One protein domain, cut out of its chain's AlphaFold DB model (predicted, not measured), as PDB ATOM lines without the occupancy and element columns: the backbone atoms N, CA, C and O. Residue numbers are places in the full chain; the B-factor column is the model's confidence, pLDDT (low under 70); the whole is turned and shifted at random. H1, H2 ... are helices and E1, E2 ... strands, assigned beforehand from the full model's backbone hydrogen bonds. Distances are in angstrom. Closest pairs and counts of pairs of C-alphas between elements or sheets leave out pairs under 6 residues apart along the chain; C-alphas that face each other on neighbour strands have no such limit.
ATOM      1  N   VAL A  14      -6.864 -25.156  18.771       83.62
ATOM      2  CA  VAL A  14      -8.040 -24.583  18.114       83.62
ATOM      3  C   VAL A  14      -8.604 -25.621  17.155       83.62
ATOM      4  O   VAL A  14      -7.959 -25.974  16.168       83.62
ATOM      5  N   THR A  15      -9.823 -26.079  17.425       85.19
ATOM      6  CA  THR A  15     -10.561 -26.975  16.532       85.19
ATOM      7  C   THR A  15     -11.171 -26.171  15.383       85.19
ATOM      8  O   THR A  15     -11.976 -25.256  15.592       85.19
ATOM      9  N   LEU A  16     -10.771 -26.488  14.154       79.62
ATOM     10  CA  LEU A  16     -11.376 -25.949  12.940       79.62
ATOM     11  C   LEU A  16     -12.669 -26.707  12.595       79.62
ATOM     12  O   LEU A  16     -13.083 -27.647  13.274       79.62
ATOM     13  N   ALA A  17     -13.329 -26.285  11.514       67.44
ATOM     14  CA  ALA A  17     -14.421 -27.072  10.951       67.44
ATOM     15  C   ALA A  17     -13.899 -28.472  10.575       67.44
ATOM     16  O   ALA A  17     -12.791 -28.576  10.059       67.44
ATOM     17  N   GLU A  18     -14.711 -29.505  10.828       66.50
ATOM     18  CA  GLU A  18     -14.400 -30.930  10.581       66.50
ATOM     19  C   GLU A  18     -13.524 -31.625  11.640       66.50
ATOM     20  O   GLU A  18     -13.083 -32.747  11.431       66.50
ATOM     21  N   GLY A  19     -13.327 -31.009  12.814       73.69
ATOM     22  CA  GLY A  19     -12.680 -31.676  13.955       73.69
ATOM     23  C   GLY A  19     -11.151 -31.706  13.893       73.69
ATOM     24  O   GLY A  19     -10.521 -32.329  14.740       73.69
ATOM     25  N   ILE A  20     -10.549 -31.019  12.919       79.12
ATOM     26  CA  ILE A  20      -9.094 -30.899  12.792       79.12
ATOM     27  C   ILE A  20      -8.585 -29.849  13.782       79.12
ATOM     28  O   ILE A  20      -9.061 -28.709  13.787       79.12
ATOM     29  N   GLU A  21      -7.603 -30.215  14.598       81.81
ATOM     30  CA  GLU A  21      -7.018 -29.341  15.614       81.81
ATOM     31  C   GLU A  21      -5.696 -28.734  15.144       81.81
ATOM     32  O   GLU A  21      -4.840 -29.417  14.588       81.81
ATOM     33  N   PHE A  22      -5.518 -27.437  15.398       80.50
ATOM     34  CA  PHE A  22      -4.275 -26.714  15.131       80.50
ATOM     35  C   PHE A  22      -3.794 -25.967  16.370       80.50
ATOM     36  O   PHE A  22      -4.593 -25.456  17.157       80.50
ATOM     37  N   SER A  23      -2.476 -25.833  16.509       83.25
ATOM     38  CA  SER A  23      -1.876 -24.945  17.506       83.25
ATOM     39  C   SER A  23      -2.272 -23.492  17.232       83.25
ATOM     40  O   SER A  23      -2.101 -22.980  16.122       83.25
ATOM     41  N   GLN A  24      -2.759 -22.790  18.257       83.00
ATOM     42  CA  GLN A  24      -3.071 -21.366  18.158       83.00
ATOM     43  C   GLN A  24      -1.827 -20.543  17.802       83.00
ATOM     44  O   GLN A  24      -1.926 -19.612  17.007       83.00
ATOM     45  N   ALA A  25      -0.663 -20.902  18.352       84.62
ATOM     46  CA  ALA A  25       0.593 -20.214  18.066       84.62
ATOM     47  C   ALA A  25       0.965 -20.332  16.581       84.62
ATOM     48  O   ALA A  25       1.305 -19.333  15.956       84.62
ATOM     49  N   TRP A  26       0.796 -21.520  15.993       86.56
ATOM     50  CA  TRP A  26       1.015 -21.731  14.561       86.56
ATOM     51  C   TRP A  26       0.049 -20.896  13.709       86.56
ATOM     52  O   TRP A  26       0.461 -20.251  12.750       86.56
ATOM     53  N   LEU A  27      -1.235 -20.837  14.081       87.06
ATOM     54  CA  LEU A  27      -2.230 -20.028  13.366       87.06
ATOM     55  C   LEU A  27      -1.922 -18.527  13.415       87.06
ATOM     56  O   LEU A  27      -2.199 -17.813  12.448       87.06
ATOM     57  N   ASP A  28      -1.406 -18.041  14.541       86.81
ATOM     58  CA  ASP A  28      -1.047 -16.636  14.718       86.81
ATOM     59  C   ASP A  28       0.273 -16.274  14.007       86.81
ATOM     60  O   ASP A  28       0.393 -15.147  13.530       86.81
ATOM     61  N   ASP A  29       1.201 -17.221  13.860       84.62
ATOM     62  CA  ASP A  29       2.467 -17.049  13.135       84.62
ATOM     63  C   ASP A  29       2.311 -17.229  11.610       84.62
ATOM     64  O   ASP A  29       2.507 -16.297  10.827       84.62
ATOM     65  N   ARG A  30       1.863 -18.411  11.172       83.75
ATOM     66  CA  ARG A  30       1.834 -18.820   9.757       83.75
ATOM     67  C   ARG A  30       0.584 -18.369   9.006       83.75
ATOM     68  O   ARG A  30       0.619 -18.188   7.790       83.75
ATOM     69  N   ALA A  31      -0.539 -18.166   9.698       86.88
ATOM     70  CA  ALA A  31      -1.816 -17.831   9.063       86.88
ATOM     71  C   ALA A  31      -2.609 -16.685   9.742       86.88
ATOM     72  O   ALA A  31      -3.848 -16.751   9.782       86.88
ATOM     73  N   PRO A  32      -1.988 -15.572  10.193       88.94
ATOM     74  CA  PRO A  32      -2.640 -14.581  11.061       88.94
ATOM     75  C   PRO A  32      -3.885 -13.945  10.437       88.94
ATOM     76  O   PRO A  32      -4.899 -13.709  11.105       88.94
ATOM     77  N   ARG A  33      -3.838 -13.661   9.129       90.00
ATOM     78  CA  ARG A  33      -4.964 -13.055   8.397       90.00
ATOM     79  C   ARG A  33      -6.133 -14.027   8.262       90.00
ATOM     80  O   ARG A  33      -7.281 -13.633   8.473       90.00
ATOM     81  N   LEU A  34      -5.846 -15.289   7.947       89.50
ATOM     82  CA  LEU A  34      -6.858 -16.336   7.798       89.50
ATOM     83  C   LEU A  34      -7.475 -16.697   9.148       89.50
ATOM     84  O   LEU A  34      -8.696 -16.788   9.237       89.50
ATOM     85  N   HIS A  35      -6.672 -16.786  10.209       88.81
ATOM     86  CA  HIS A  35      -7.151 -17.023  11.566       88.81
ATOM     87  C   HIS A  35      -8.090 -15.903  12.049       88.81
ATOM     88  O   HIS A  35      -9.176 -16.166  12.570       88.81
ATOM     89  N   ARG A  36      -7.736 -14.627  11.828       92.12
ATOM     90  CA  ARG A  36      -8.625 -13.487  12.140       92.12
ATOM     91  C   ARG A  36      -9.914 -13.511  11.314       92.12
ATOM     92  O   ARG A  36     -10.978 -13.231  11.860       92.12
ATOM     93  N   ALA A  37      -9.832 -13.835  10.025       90.94
ATOM     94  CA  ALA A  37     -11.002 -13.914   9.151       90.94
ATOM     95  C   ALA A  37     -11.935 -15.075   9.534       90.94
ATOM     96  O   ALA A  37     -13.150 -14.893   9.563       90.94
ATOM     97  N   TRP A  38     -11.371 -16.229   9.903       90.12
ATOM     98  CA  TRP A  38     -12.109 -17.383  10.407       90.12
ATOM     99  C   TRP A  38     -12.836 -17.067  11.721       90.12
ATOM    100  O   TRP A  38     -14.040 -17.291  11.804       90.12
ATOM    101  N   ARG A  39     -12.166 -16.429  12.696       88.94
ATOM    102  CA  ARG A  39     -12.794 -15.997  13.966       88.94
ATOM    103  C   ARG A  39     -13.936 -14.991  13.778       88.94
ATOM    104  O   ARG A  39     -14.849 -14.938  14.593       88.94
ATOM    105  N   ARG A  40     -13.880 -14.171  12.726       90.56
ATOM    106  CA  ARG A  40     -14.897 -13.147  12.420       90.56
ATOM    107  C   ARG A  40     -16.028 -13.652  11.522       90.56
ATOM    108  O   ARG A  40     -17.007 -12.929  11.334       90.56
ATOM    109  N   ALA A  41     -15.898 -14.847  10.949       90.56
ATOM    110  CA  ALA A  41     -16.904 -15.418  10.069       90.56
ATOM    111  C   ALA A  41     -18.212 -15.654  10.835       90.56
ATOM    112  O   ALA A  41     -18.232 -16.293  11.884       90.56
ATOM    113  N   ARG A  42     -19.317 -15.134  10.294       89.44
ATOM    114  CA  ARG A  42     -20.644 -15.206  10.931       89.44
ATOM    115  C   ARG A  42     -21.451 -16.422  10.485       89.44
ATOM    116  O   ARG A  42     -22.439 -16.759  11.121       89.44
ATOM    117  N   THR A  43     -21.032 -17.070   9.398       90.69
ATOM    118  CA  THR A  43     -21.725 -18.226   8.817       90.69
ATOM    119  C   THR A  43     -20.821 -19.449   8.772       90.69
ATOM    120  O   THR A  43     -19.611 -19.341   8.556       90.69
ATOM    121  N   GLU A  44     -21.428 -20.628   8.885       85.94
ATOM    122  CA  GLU A  44     -20.716 -21.901   8.776       85.94
ATOM    123  C   GLU A  44     -20.027 -22.063   7.413       85.94
ATOM    124  O   GLU A  44     -18.873 -22.475   7.333       85.94
ATOM    125  N   ARG A  45     -20.679 -21.609   6.335       87.12
ATOM    126  CA  ARG A  45     -20.098 -21.607   4.984       87.12
ATOM    127  C   ARG A  45     -18.813 -20.775   4.901       87.12
ATOM    128  O   ARG A  45     -17.852 -21.182   4.252       87.12
ATOM    129  N   GLN A  46     -18.778 -19.610   5.551       85.94
ATOM    130  CA  GLN A  46     -17.570 -18.782   5.615       85.94
ATOM    131  C   GLN A  46     -16.488 -19.435   6.480       85.94
ATOM    132  O   GLN A  46     -15.330 -19.449   6.062       85.94
ATOM    133  N   ARG A  47     -16.850 -20.014   7.636       86.69
ATOM    134  CA  ARG A  47     -15.904 -20.746   8.495       86.69
ATOM    135  C   ARG A  47     -15.242 -21.900   7.742       86.69
ATOM    136  O   ARG A  47     -14.015 -21.955   7.722       86.69
ATOM    137  N   ARG A  48     -16.012 -22.729   7.030       87.25
ATOM    138  CA  ARG A  48     -15.483 -23.820   6.190       87.25
ATOM    139  C   ARG A  48     -14.545 -23.325   5.095       87.25
ATOM    140  O   ARG A  48     -13.460 -23.867   4.920       87.25
ATOM    141  N   ARG A  49     -14.900 -22.240   4.398       90.06
ATOM    142  CA  ARG A  49     -14.038 -21.663   3.350       90.06
ATOM    143  C   ARG A  49     -12.680 -21.204   3.896       90.06
ATOM    144  O   ARG A  49     -11.670 -21.364   3.214       90.06
ATOM    145  N   TYR A  50     -12.650 -20.600   5.084       90.62
ATOM    146  CA  TYR A  50     -11.393 -20.191   5.714       90.62
ATOM    147  C   TYR A  50     -10.622 -21.379   6.291       90.62
ATOM    148  O   TYR A  50      -9.412 -21.423   6.101       90.62
ATOM    149  N   ALA A  51     -11.299 -22.366   6.884       87.06
ATOM    150  CA  ALA A  51     -10.673 -23.610   7.331       87.06
ATOM    151  C   ALA A  51      -9.965 -24.326   6.165       87.06
ATOM    152  O   ALA A  51      -8.773 -24.585   6.249       87.06
ATOM    153  N   ALA A  52     -10.624 -24.482   5.012       88.38
ATOM    154  CA  ALA A  52     -10.015 -25.059   3.808       88.38
ATOM    155  C   ALA A  52      -8.821 -24.250   3.253       88.38
ATOM    156  O   ALA A  52      -7.991 -24.763   2.504       88.38
ATOM    157  N   ARG A  53      -8.727 -22.951   3.561       89.69
ATOM    158  CA  ARG A  53      -7.542 -22.143   3.229       89.69
ATOM    159  C   ARG A  53      -6.419 -22.349   4.239       89.69
ATOM    160  O   ARG A  53      -5.277 -22.441   3.817       89.69
ATOM    161  N   ILE A  54      -6.745 -22.437   5.526       87.81
ATOM    162  CA  ILE A  54      -5.784 -22.735   6.594       87.81
ATOM    163  C   ILE A  54      -5.155 -24.115   6.367       87.81
ATOM    164  O   ILE A  54      -3.936 -24.216   6.390       87.81
ATOM    165  N   LEU A  55      -5.960 -25.129   6.032       84.38
ATOM    166  CA  LEU A  55      -5.476 -26.480   5.719       84.38
ATOM    167  C   LEU A  55      -4.487 -26.502   4.550       84.38
ATOM    168  O   LEU A  55      -3.489 -27.202   4.606       84.38
ATOM    169  N   ARG A  56      -4.715 -25.691   3.509       84.06
ATOM    170  CA  ARG A  56      -3.763 -25.577   2.392       84.06
ATOM    171  C   ARG A  56      -2.450 -24.908   2.783       84.06
ATOM    172  O   ARG A  56      -1.411 -25.279   2.260       84.06
ATOM    173  N   VAL A  57      -2.495 -23.915   3.671       81.44
ATOM    174  CA  VAL A  57      -1.275 -23.287   4.203       81.44
ATOM    175  C   VAL A  57      -0.515 -24.275   5.087       81.44
ATOM    176  O   VAL A  57       0.705 -24.310   5.014       81.44
ATOM    177  N   ALA A  58      -1.223 -25.090   5.871       80.38
ATOM    178  CA  ALA A  58      -0.620 -26.154   6.668       80.38
ATOM    179  C   ALA A  58       0.069 -27.207   5.791       80.38
ATOM    180  O   ALA A  58       1.254 -27.439   5.970       80.38
ATOM    181  N   ASP A  59      -0.621 -27.748   4.786       78.00
ATOM    182  CA  ASP A  59      -0.058 -28.714   3.829       78.00
ATOM    183  C   ASP A  59       1.171 -28.157   3.085       78.00
ATOM    184  O   ASP A  59       2.151 -28.862   2.861       78.00
ATOM    185  N   GLN A  60       1.159 -26.869   2.737       70.31
ATOM    186  CA  GLN A  60       2.323 -26.220   2.139       70.31
ATOM    187  C   GLN A  60       3.479 -26.065   3.141       70.31
ATOM    188  O   GLN A  60       4.619 -26.360   2.794       70.31
ATOM    189  N   ALA A  61       3.196 -25.646   4.377       71.62
ATOM    190  CA  ALA A  61       4.208 -25.499   5.423       71.62
ATOM    191  C   ALA A  61       4.843 -26.848   5.798       71.62
ATOM    192  O   ALA A  61       6.057 -26.927   5.932       71.62
ATOM    193  N   GLU A  62       4.056 -27.924   5.867       67.94
ATOM    194  CA  GLU A  62       4.545 -29.293   6.087       67.94
ATOM    195  C   GLU A  62       5.474 -29.776   4.961       67.94
ATOM    196  O   GLU A  62       6.330 -30.626   5.187       67.94
ATOM    197  N   ARG A  63       5.343 -29.241   3.741       66.00
ATOM    198  CA  ARG A  63       6.267 -29.528   2.629       66.00
ATOM    199  C   ARG A  63       7.537 -28.683   2.678       66.00
ATOM    200  O   ARG A  63       8.559 -29.103   2.139       66.00
ATOM    201  N   GLU A  64       7.474 -27.510   3.300       65.38
ATOM    202  CA  GLU A  64       8.593 -26.577   3.463       65.38
ATOM    203  C   GLU A  64       9.445 -26.902   4.707       65.38
ATOM    204  O   GLU A  64      10.664 -26.787   4.651       65.38
ATOM    205  N   GLU A  65       8.859 -27.413   5.794       65.56
ATOM    206  CA  GLU A  65       9.574 -27.783   7.032       65.56
ATOM    207  C   GLU A  65      10.695 -28.831   6.854       65.56
ATOM    208  O   GLU A  65      11.778 -28.647   7.423       65.56
ATOM    209  N   PRO A  66      10.514 -29.904   6.053       61.38
ATOM    210  CA  PRO A  66      11.601 -30.797   5.669       61.38
ATOM    211  C   PRO A  66      12.730 -30.042   4.977       61.38
ATOM    212  O   PRO A  66      13.898 -30.304   5.244       61.38
ATOM    213  N   ALA A  67      12.387 -29.094   4.098       64.69
ATOM    214  CA  ALA A  67      13.367 -28.278   3.398       64.69
ATOM    215  C   ALA A  67      14.184 -27.464   4.392       64.69
ATOM    216  O   ALA A  67      15.401 -27.550   4.331       64.69
ATOM    217  N   ASP A  68      13.550 -26.778   5.341       69.62
ATOM    218  CA  ASP A  68      14.245 -25.934   6.317       69.62
ATOM    219  C   ASP A  68      15.122 -26.732   7.294       69.62
ATOM    220  O   ASP A  68      16.252 -26.330   7.579       69.62
ATOM    221  N   SER A  69      14.653 -27.896   7.752       74.12
ATOM    222  CA  SER A  69      15.357 -28.718   8.752       74.12
ATOM    223  C   SER A  69      16.729 -29.210   8.274       74.12
ATOM    224  O   SER A  69      17.642 -29.391   9.076       74.12
ATOM    225  N   TRP A  70      16.898 -29.399   6.961       83.44
ATOM    226  CA  TRP A  70      18.149 -29.875   6.368       83.44
ATOM    227  C   TRP A  70      19.020 -28.754   5.784       83.44
ATOM    228  O   TRP A  70      20.110 -29.053   5.289       83.44
ATOM    229  N   ILE A  71      18.587 -27.482   5.832       83.81
ATOM    230  CA  ILE A  71      19.342 -26.352   5.256       83.81
ATOM    231  C   ILE A  71      20.727 -26.248   5.880       83.81
ATOM    232  O   ILE A  71      21.703 -26.121   5.146       83.81
ATOM    233  N   GLU A  72      20.827 -26.326   7.206       81.62
ATOM    234  CA  GLU A  72      22.097 -26.141   7.911       81.62
ATOM    235  C   GLU A  72      23.121 -27.214   7.513       81.62
ATOM    236  O   GLU A  72      24.242 -26.893   7.116       81.62
ATOM    237  N   ILE A  73      22.709 -28.485   7.511       83.56
ATOM    238  CA  ILE A  73      23.563 -29.613   7.113       83.56
ATOM    239  C   ILE A  73      23.934 -29.507   5.625       83.56
ATOM    240  O   ILE A  73      25.093 -29.684   5.253       83.56
ATOM    241  N   ALA A  74      22.982 -29.169   4.753       84.88
ATOM    242  CA  ALA A  74      23.262 -29.003   3.331       84.88
ATOM    243  C   ALA A  74      24.180 -27.807   3.045       84.88
ATOM    244  O   ALA A  74      25.022 -27.892   2.153       84.88
ATOM    245  N   HIS A  75      24.063 -26.707   3.794       84.38
ATOM    246  CA  HIS A  75      24.956 -25.551   3.690       84.38
ATOM    247  C   HIS A  75      26.382 -25.878   4.117       84.38
ATOM    248  O   HIS A  75      27.309 -25.422   3.450       84.38
ATOM    249  N   GLN A  76      26.563 -26.688   5.164       83.44
ATOM    250  CA  GLN A  76      27.887 -27.149   5.601       83.44
ATOM    251  C   GLN A  76      28.581 -28.012   4.540       83.44
ATOM    252  O   GLN A  76      29.792 -27.911   4.361       83.44
ATOM    253  N   ILE A  77      27.818 -28.833   3.815       82.62
ATOM    254  CA  ILE A  77      28.349 -29.699   2.757       82.62
ATOM    255  C   ILE A  77      28.620 -28.898   1.482       82.62
ATOM    256  O   ILE A  77      29.718 -28.933   0.929       82.62
ATOM    257  N   TYR A  78      27.598 -28.207   0.975       80.62
ATOM    258  CA  TYR A  78      27.701 -27.420  -0.245       80.62
ATOM    259  C   TYR A  78      26.586 -26.356  -0.309       80.62
ATOM    260  O   TYR A  78      25.441 -26.674  -0.653       80.62
ATOM    261  N   PRO A  79      26.894 -25.064  -0.069       81.00
ATOM    262  CA  PRO A  79      25.896 -23.994   0.050       81.00
ATOM    263  C   PRO A  79      24.915 -23.880  -1.123       81.00
ATOM    264  O   PRO A  79      23.748 -23.526  -0.945       81.00
ATOM    265  N   ARG A  80      25.353 -24.226  -2.341       80.12
ATOM    266  CA  ARG A  80      24.521 -24.121  -3.551       80.12
ATOM    267  C   ARG A  80      23.451 -25.217  -3.656       80.12
ATOM    268  O   ARG A  80      22.589 -25.105  -4.523       80.12
ATOM    269  N   LEU A  81      23.464 -26.242  -2.793       80.56
ATOM    270  CA  LEU A  81      22.447 -27.306  -2.773       80.56
ATOM    271  C   LEU A  81      21.037 -26.755  -2.552       80.56
ATOM    272  O   LEU A  81      20.097 -27.180  -3.214       80.56
ATOM    273  N   THR A  82      20.918 -25.771  -1.665       82.56
ATOM    274  CA  THR A  82      19.644 -25.164  -1.244       82.56
ATOM    275  C   THR A  82      19.100 -24.126  -2.228       82.56
ATOM    276  O   THR A  82      17.937 -23.748  -2.149       82.56
ATOM    277  N   HIS A  83      19.921 -23.677  -3.182       79.75
ATOM    278  CA  HIS A  83      19.554 -22.653  -4.166       79.75
ATOM    279  C   HIS A  83      18.920 -23.250  -5.432       79.75
ATOM    280  O   HIS A  83      18.408 -22.520  -6.282       79.75
ATOM    281  N   GLY A  84      19.009 -24.571  -5.602       73.50
ATOM    282  CA  GLY A  84      18.513 -25.267  -6.783       73.50
ATOM    283  C   GLY A  84      17.029 -25.635  -6.674       73.50
ATOM    284  O   GLY A  84      16.550 -25.931  -5.580       73.50
ATOM    285  N   PRO A  85      16.307 -25.730  -7.808       77.56
ATOM    286  CA  PRO A  85      14.910 -26.182  -7.823       77.56
ATOM    287  C   PRO A  85      14.746 -27.622  -7.309       77.56
ATOM    288  O   PRO A  85      13.670 -28.015  -6.871       77.56
ATOM    289  N   ASP A  86      15.825 -28.407  -7.336       82.25
ATOM    290  CA  ASP A  86      15.856 -29.794  -6.879       82.25
ATOM    291  C   ASP A  86      15.980 -29.928  -5.343       82.25
ATOM    292  O   ASP A  86      15.858 -31.038  -4.820       82.25
ATOM    293  N   TRP A  87      16.197 -28.824  -4.609       84.69
ATOM    294  CA  TRP A  87      16.392 -28.837  -3.152       84.69
ATOM    295  C   TRP A  87      15.221 -29.474  -2.405       84.69
ATOM    296  O   TRP A  87      15.426 -30.380  -1.605       84.69
ATOM    297  N   ALA A  88      13.988 -29.064  -2.714       81.06
ATOM    298  CA  ALA A  88      12.796 -29.582  -2.041       81.06
ATOM    299  C   ALA A  88      12.669 -31.110  -2.180       81.06
ATOM    300  O   ALA A  88      12.287 -31.808  -1.240       81.06
ATOM    301  N   ARG A  89      13.051 -31.655  -3.344       80.56
ATOM    302  CA  ARG A  89      13.036 -33.101  -3.596       80.56
ATOM    303  C   ARG A  89      14.117 -33.828  -2.797       80.56
ATOM    304  O   ARG A  89      13.848 -34.905  -2.266       80.56
ATOM    305  N   LEU A  90      15.313 -33.245  -2.712       85.00
ATOM    306  CA  LEU A  90      16.399 -33.769  -1.889       85.00
ATOM    307  C   LEU A  90      16.012 -33.750  -0.405       85.00
ATOM    308  O   LEU A  90      16.087 -34.787   0.237       85.00
ATOM    309  N   ALA A  91      15.527 -32.625   0.115       86.44
ATOM    310  CA  ALA A  91      15.131 -32.490   1.514       86.44
ATOM    311  C   ALA A  91      14.032 -33.480   1.925       86.44
ATOM    312  O   ALA A  91      14.147 -34.141   2.955       86.44
ATOM    313  N   ALA A  92      13.015 -33.678   1.079       81.75
ATOM    314  CA  ALA A  92      12.000 -34.701   1.318       81.75
ATOM    315  C   ALA A  92      12.593 -36.124   1.353       81.75
ATOM    316  O   ALA A  92      12.133 -36.970   2.117       81.75
ATOM    317  N   ALA A  93      13.612 -36.407   0.534       84.88
ATOM    318  CA  ALA A  93      14.311 -37.688   0.563       84.88
ATOM    319  C   ALA A  93      15.186 -37.850   1.816       84.88
ATOM    320  O   ALA A  93      15.242 -38.950   2.358       84.88
ATOM    321  N   LEU A  94      15.810 -36.774   2.308       87.00
ATOM    322  CA  LEU A  94      16.567 -36.773   3.565       87.00
ATOM    323  C   LEU A  94      15.660 -37.072   4.761       87.00
ATOM    324  O   LEU A  94      15.982 -37.947   5.553       87.00
ATOM    325  N   THR A  95      14.485 -36.442   4.839       84.50
ATOM    326  CA  THR A  95      13.498 -36.743   5.890       84.50
ATOM    327  C   THR A  95      13.038 -38.196   5.853       84.50
ATOM    328  O   THR A  95      12.906 -38.824   6.898       84.50
ATOM    329  N   ARG A  96      12.814 -38.763   4.660       81.44
ATOM    330  CA  ARG A  96      12.464 -40.186   4.538       81.44
ATOM    331  C   ARG A  96      13.614 -41.104   4.949       81.44
ATOM    332  O   ARG A  96      13.379 -42.083   5.647       81.44
ATOM    333  N   ALA A  97      14.845 -40.770   4.565       84.56
ATOM    334  CA  ALA A  97      16.030 -41.515   4.973       84.56
ATOM    335  C   ALA A  97      16.184 -41.513   6.505       84.56
ATOM    336  O   ALA A  97      16.344 -42.575   7.101       84.56
ATOM    337  N   ASP A  98      16.062 -40.346   7.141       85.38
ATOM    338  CA  ASP A  98      16.108 -40.191   8.600       85.38
ATOM    339  C   ASP A  98      15.009 -41.008   9.297       85.38
ATOM    340  O   ASP A  98      15.289 -41.792  10.204       85.38
ATOM    341  N   ALA A  99      13.773 -40.945   8.788       80.69
ATOM    342  CA  ALA A  99      12.660 -41.758   9.283       80.69
ATOM    343  C   ALA A  99      12.889 -43.274   9.110       80.69
ATOM    344  O   ALA A  99      12.402 -44.066   9.916       80.69
ATOM    345  N   ALA A 100      13.652 -43.683   8.093       79.88
ATOM    346  CA  ALA A 100      14.081 -45.065   7.883       79.88
ATOM    347  C   ALA A 100      15.287 -45.471   8.761       79.88
ATOM    348  O   ALA A 100      15.788 -46.589   8.637       79.88
ATOM    349  N   GLY A 101      15.767 -44.587   9.645       83.31
ATOM    350  CA  GLY A 101      16.912 -44.826  10.528       83.31
ATOM    351  C   GLY A 101      18.273 -44.586   9.867       83.31
ATOM    352  O   GLY A 101      19.304 -45.016  10.389       83.31
ATOM    353  N   PHE A 102      18.310 -43.926   8.708       83.44
ATOM    354  CA  PHE A 102      19.557 -43.517   8.080       83.44
ATOM    355  C   PHE A 102      20.101 -42.265   8.769       83.44
ATOM    356  O   PHE A 102      19.463 -41.220   8.753       83.44
ATOM    357  N   ASP A 103      21.313 -42.352   9.318       85.75
ATOM    358  CA  ASP A 103      22.003 -41.201   9.910       85.75
ATOM    359  C   ASP A 103      22.421 -40.192   8.827       85.75
ATOM    360  O   ASP A 103      23.523 -40.254   8.269       85.75
ATOM    361  N   VAL A 104      21.500 -39.286   8.493       84.44
ATOM    362  CA  VAL A 104      21.689 -38.251   7.474       84.44
ATOM    363  C   VAL A 104      22.852 -37.335   7.850       84.44
ATOM    364  O   VAL A 104      23.693 -37.052   7.000       84.44
ATOM    365  N   ALA A 105      22.950 -36.918   9.112       82.62
ATOM    366  CA  ALA A 105      23.979 -35.985   9.559       82.62
ATOM    367  C   ALA A 105      25.395 -36.564   9.398       82.62
ATOM    368  O   ALA A 105      26.290 -35.872   8.910       82.62
ATOM    369  N   ALA A 106      25.606 -37.839   9.739       84.56
ATOM    370  CA  ALA A 106      26.925 -38.461   9.631       84.56
ATOM    371  C   ALA A 106      27.255 -38.972   8.219       84.56
ATOM    372  O   ALA A 106      28.425 -38.997   7.824       84.56
ATOM    373  N   LYS A 107      26.255 -39.431   7.454       83.88
ATOM    374  CA  LYS A 107      26.487 -40.099   6.161       83.88
ATOM    375  C   LYS A 107      26.392 -39.164   4.960       83.88
ATOM    376  O   LYS A 107      27.070 -39.419   3.964       83.88
ATOM    377  N   LEU A 108      25.608 -38.086   5.029       83.25
ATOM    378  CA  LEU A 108      25.439 -37.161   3.903       83.25
ATOM    379  C   LEU A 108      26.749 -36.462   3.483       83.25
ATOM    380  O   LEU A 108      27.010 -36.433   2.277       83.25
ATOM    381  N   PRO A 109      27.624 -35.988   4.400       84.19
ATOM    382  CA  PRO A 109      28.921 -35.423   4.018       84.19
ATOM    383  C   PRO A 109      29.800 -36.432   3.269       84.19
ATOM    384  O   PRO A 109      30.348 -36.121   2.216       84.19
ATOM    385  N   ARG A 110      29.834 -37.690   3.731       84.12
ATOM    386  CA  ARG A 110      30.601 -38.769   3.081       84.12
ATOM    387  C   ARG A 110      30.103 -39.068   1.665       84.12
ATOM    388  O   ARG A 110      30.898 -39.340   0.768       84.12
ATOM    389  N   LEU A 111      28.788 -39.004   1.441       83.25
ATOM    390  CA  LEU A 111      28.202 -39.168   0.106       83.25
ATOM    391  C   LEU A 111      28.581 -38.016  -0.834       83.25
ATOM    392  O   LEU A 111      28.806 -38.247  -2.027       83.25
ATOM    393  N   ALA A 112      28.680 -36.793  -0.317       82.44
ATOM    394  CA  ALA A 112      29.130 -35.642  -1.092       82.44
ATOM    395  C   ALA A 112      30.630 -35.709  -1.421       82.44
ATOM    396  O   ALA A 112      31.017 -35.384  -2.539       82.44
ATOM    397  N   GLU A 113      31.457 -36.201  -0.497       83.44
ATOM    398  CA  GLU A 113      32.908 -36.363  -0.683       83.44
ATOM    399  C   GLU A 113      33.279 -37.515  -1.628       83.44
ATOM    400  O   GLU A 113      34.328 -37.469  -2.266       83.44
ATOM    401  N   SER A 114      32.415 -38.530  -1.765       76.19
ATOM    402  CA  SER A 114      32.679 -39.708  -2.610       76.19
ATOM    403  C   SER A 114      32.969 -39.378  -4.083       76.19
ATOM    404  O   SER A 114      33.678 -40.122  -4.758       76.19
ATOM    405  N   SER A 115      32.434 -38.264  -4.586       73.75
ATOM    406  CA  SER A 115      32.742 -37.724  -5.909       73.75
ATOM    407  C   SER A 115      32.388 -36.238  -5.945       73.75
ATOM    408  O   SER A 115      31.306 -35.888  -5.461       73.75
ATOM    409  N   PRO A 116      33.204 -35.374  -6.583       75.94
ATOM    410  CA  PRO A 116      32.907 -33.952  -6.715       75.94
ATOM    411  C   PRO A 116      31.471 -33.716  -7.197       75.94
ATOM    412  O   PRO A 116      30.995 -34.390  -8.118       75.94
ATOM    413  N   LEU A 117      30.765 -32.792  -6.544       76.81
ATOM    414  CA  LEU A 117      29.413 -32.420  -6.949       76.81
ATOM    415  C   LEU A 117      29.476 -31.580  -8.235       76.81
ATOM    416  O   LEU A 117      30.313 -30.680  -8.331       76.81
ATOM    417  N   PRO A 118      28.603 -31.841  -9.221       76.94
ATOM    418  CA  PRO A 118      28.577 -31.066 -10.451       76.94
ATOM    419  C   PRO A 118      28.087 -29.638 -10.193       76.94
ATOM    420  O   PRO A 118      27.158 -29.412  -9.415       76.94
ATOM    421  N   ASP A 119      28.634 -28.677 -10.939       74.69
ATOM    422  CA  ASP A 119      28.190 -27.277 -10.883       74.69
ATOM    423  C   ASP A 119      26.733 -27.094 -11.334       74.69
ATOM    424  O   ASP A 119      26.048 -26.162 -10.903       74.69
ATOM    425  N   ARG A 120      26.241 -27.985 -12.208       72.75
ATOM    426  CA  ARG A 120      24.837 -28.038 -12.637       72.75
ATOM    427  C   ARG A 120      24.098 -29.132 -11.873       72.75
ATOM    428  O   ARG A 120      24.381 -30.312 -12.048       72.75
ATOM    429  N   HIS A 121      23.083 -28.728 -11.113       77.56
ATOM    430  CA  HIS A 121      22.192 -29.604 -10.340       77.56
ATOM    431  C   HIS A 121      22.884 -30.463  -9.258       77.56
ATOM    432  O   HIS A 121      22.644 -31.674  -9.202       77.56
ATOM    433  N   PRO A 122      23.673 -29.867  -8.339       82.19
ATOM    434  CA  PRO A 122      24.333 -30.616  -7.263       82.19
ATOM    435  C   PRO A 122      23.330 -31.355  -6.357       82.19
ATOM    436  O   PRO A 122      23.588 -32.475  -5.925       82.19
ATOM    437  N   ALA A 123      22.146 -30.774  -6.125       83.19
ATOM    438  CA  ALA A 123      21.104 -31.389  -5.300       83.19
ATOM    439  C   ALA A 123      20.490 -32.636  -5.950       83.19
ATOM    440  O   ALA A 123      20.161 -33.600  -5.260       83.19
ATOM    441  N   ARG A 124      20.387 -32.650  -7.285       83.06
ATOM    442  CA  ARG A 124      19.883 -33.807  -8.029       83.06
ATOM    443  C   ARG A 124      20.856 -34.978  -7.952       83.06
ATOM    444  O   ARG A 124      20.429 -36.105  -7.747       83.06
ATOM    445  N   GLU A 125      22.147 -34.703  -8.093       86.31
ATOM    446  CA  GLU A 125      23.195 -35.716  -7.964       86.31
ATOM    447  C   GLU A 125      23.211 -36.326  -6.554       86.31
ATOM    448  O   GLU A 125      23.165 -37.545  -6.399       86.31
ATOM    449  N   LEU A 126      23.182 -35.484  -5.516       86.06
ATOM    450  CA  LEU A 126      23.168 -35.958  -4.132       86.06
ATOM    451  C   LEU A 126      21.894 -36.757  -3.806       86.06
ATOM    452  O   LEU A 126      21.959 -37.740  -3.071       86.06
ATOM    453  N   HIS A 127      20.754 -36.397  -4.407       85.25
ATOM    454  CA  HIS A 127      19.512 -37.163  -4.297       85.25
ATOM    455  C   HIS A 127      19.663 -38.586  -4.848       85.25
ATOM    456  O   HIS A 127      19.273 -39.536  -4.175       85.25
ATOM    457  N   TRP A 128      20.272 -38.761  -6.024       84.19
ATOM    458  CA  TRP A 128      20.514 -40.094  -6.586       84.19
ATOM    459  C   TRP A 128      21.445 -40.940  -5.717       84.19
ATOM    460  O   TRP A 128      21.170 -42.117  -5.491       84.19
ATOM    461  N   ARG A 129      22.508 -40.339  -5.172       87.69
ATOM    462  CA  ARG A 129      23.429 -41.032  -4.255       87.69
ATOM    463  C   ARG A 129      22.743 -41.456  -2.962       87.69
ATOM    464  O   ARG A 129      22.983 -42.559  -2.480       87.69
ATOM    465  N   LEU A 130      21.867 -40.608  -2.424       87.56
ATOM    466  CA  LEU A 130      21.067 -40.935  -1.246       87.56
ATOM    467  C   LEU A 130      20.132 -42.122  -1.514       87.56
ATOM    468  O   LEU A 130      20.071 -43.027  -0.691       87.56
ATOM    469  N   LEU A 131      19.457 -42.149  -2.668       85.94
ATOM    470  CA  LEU A 131      18.595 -43.270  -3.063       85.94
ATOM    471  C   LEU A 131      19.377 -44.582  -3.215       85.94
ATOM    472  O   LEU A 131      18.889 -45.631  -2.813       85.94
ATOM    473  N   ALA A 132      20.597 -44.527  -3.757       85.75
ATOM    474  CA  ALA A 132      21.461 -45.702  -3.874       85.75
ATOM    475  C   ALA A 132      21.972 -46.208  -2.511       85.75
ATOM    476  O   ALA A 132      22.207 -47.402  -2.347       85.75
ATOM    477  N   ALA A 133      22.155 -45.313  -1.536       85.06
ATOM    478  CA  ALA A 133      22.636 -45.654  -0.196       85.06
ATOM    479  C   ALA A 133      21.519 -46.066   0.778       85.06
ATOM    480  O   ALA A 133      21.791 -46.731   1.779       85.06
ATOM    481  N   CYS A 134      20.281 -45.636   0.528       82.75
ATOM    482  CA  CYS A 134      19.129 -45.882   1.383       82.75
ATOM    483  C   CYS A 134      17.864 -46.047   0.533       82.75
ATOM    484  O   CYS A 134      17.297 -45.069   0.048       82.75
ATOM    485  N   GLU A 135      17.370 -47.282   0.427       79.12
ATOM    486  CA  GLU A 135      16.095 -47.569  -0.244       79.12
ATOM    487  C   GLU A 135      14.917 -46.842   0.427       79.12
ATOM    488  O   GLU A 135      14.010 -46.372  -0.255       79.12
ATOM    489  N   GLY A 136      14.980 -46.637   1.749       76.25
ATOM    490  CA  GLY A 136      13.992 -45.865   2.511       76.25
ATOM    491  C   GLY A 136      13.927 -44.375   2.155       76.25
ATOM    492  O   GLY A 136      12.960 -43.710   2.506       76.25
ATOM    493  N   ALA A 137      14.908 -43.832   1.426       77.88
ATOM    494  CA  ALA A 137      14.862 -42.462   0.913       77.88
ATOM    495  C   ALA A 137      13.959 -42.321  -0.330       77.88
ATOM    496  O   ALA A 137      13.529 -41.205  -0.679       77.88
ATOM    497  N   ALA A 138      13.663 -43.438  -1.007       76.81
ATOM    498  CA  ALA A 138      12.745 -43.463  -2.134       76.81
ATOM    499  C   ALA A 138      11.345 -43.042  -1.679       76.81
ATOM    500  O   ALA A 138      10.913 -43.322  -0.564       76.81
TER     501      ALA A 138
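AT A GLANCE: This is residues 14 to 138 of the 146 residues of an uncharacterized protein of Chloroflexia bacterium (UniProt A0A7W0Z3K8). A long helix, H3, makes the shaft of a rod: H2 folds back along its first part, with H1 and E1 at that end, and a head of packed helices, H4 to H8, sits at the other. In the head, H6 crosses the end of H3 and runs side by side with H8. The printed part has 125 residues, with one named strand, E1, then eight named helices, H1 to H8: mostly helix. It is loose, with a radius of gyration of the C-alphas of 19.0 A and spans of 60 by 27 by 20 A.

HOW THE PARTS SIT: Start at E1, residues 21 to 23, which pairs with no named strand. Next, H1, residues 24 to 30, is close but not clearly touching H2, residues 32 to 40; their closest C-alphas, Leu 27 and His 35, are 6.0 A apart. H2 forms a helical hairpin with H3, residues 44 to 69, at a shallow tilt of 21 degrees; the closest C-alphas, Trp 38 and Arg 47, are 5.4 A apart. H3 touches H6, residues 87 to 99, with residues 63 to 67 alone, about perpendicular at 82 degrees; the closest C-alphas, Ala 67 and Ala 91, are 4.9 A apart. H4, residues 71 to 77, touches H5, residues 79 to 83; the closest C-alphas, Ala 74 and Leu 81, are 6.4 A apart. H8, residues 122 to 133, touches H6 at a shallow tilt of 24 degrees, the same way, closest at the C-alphas of Leu 90 and His 127, 5.2 A. H7, residues 104 to 113, touches H8, closest at the C-alphas of Ala 112 and Leu 126, 6.7 A. Every O i to N i+4 pair is within hydrogen-bond range in H1, H2, H4, H6 and H8, against 19 of 22 in H3, 4 of 6 in H7 and 0 of 1 in H5, where 1 of 2 O i to N i+3 pairs is.

IN THESE COORDINATES: Find C-alpha 44 at (-20.716, -21.901, 8.776); H3 runs 36.7 A from there to C-alpha 69, with a kink of 29 degrees near residue 63. H6 is 18.3 A long, and H8 runs 16.7 A to C-alpha 133 at (22.636, -45.654, -0.196).

THE WHOLE: The two C-alphas farthest apart, Arg 42 and Ser 115, are 60.3 A apart. The printed part has no cut, and no link is long. Confidence is under 70 at residues 17 to 18 and 62 to 68.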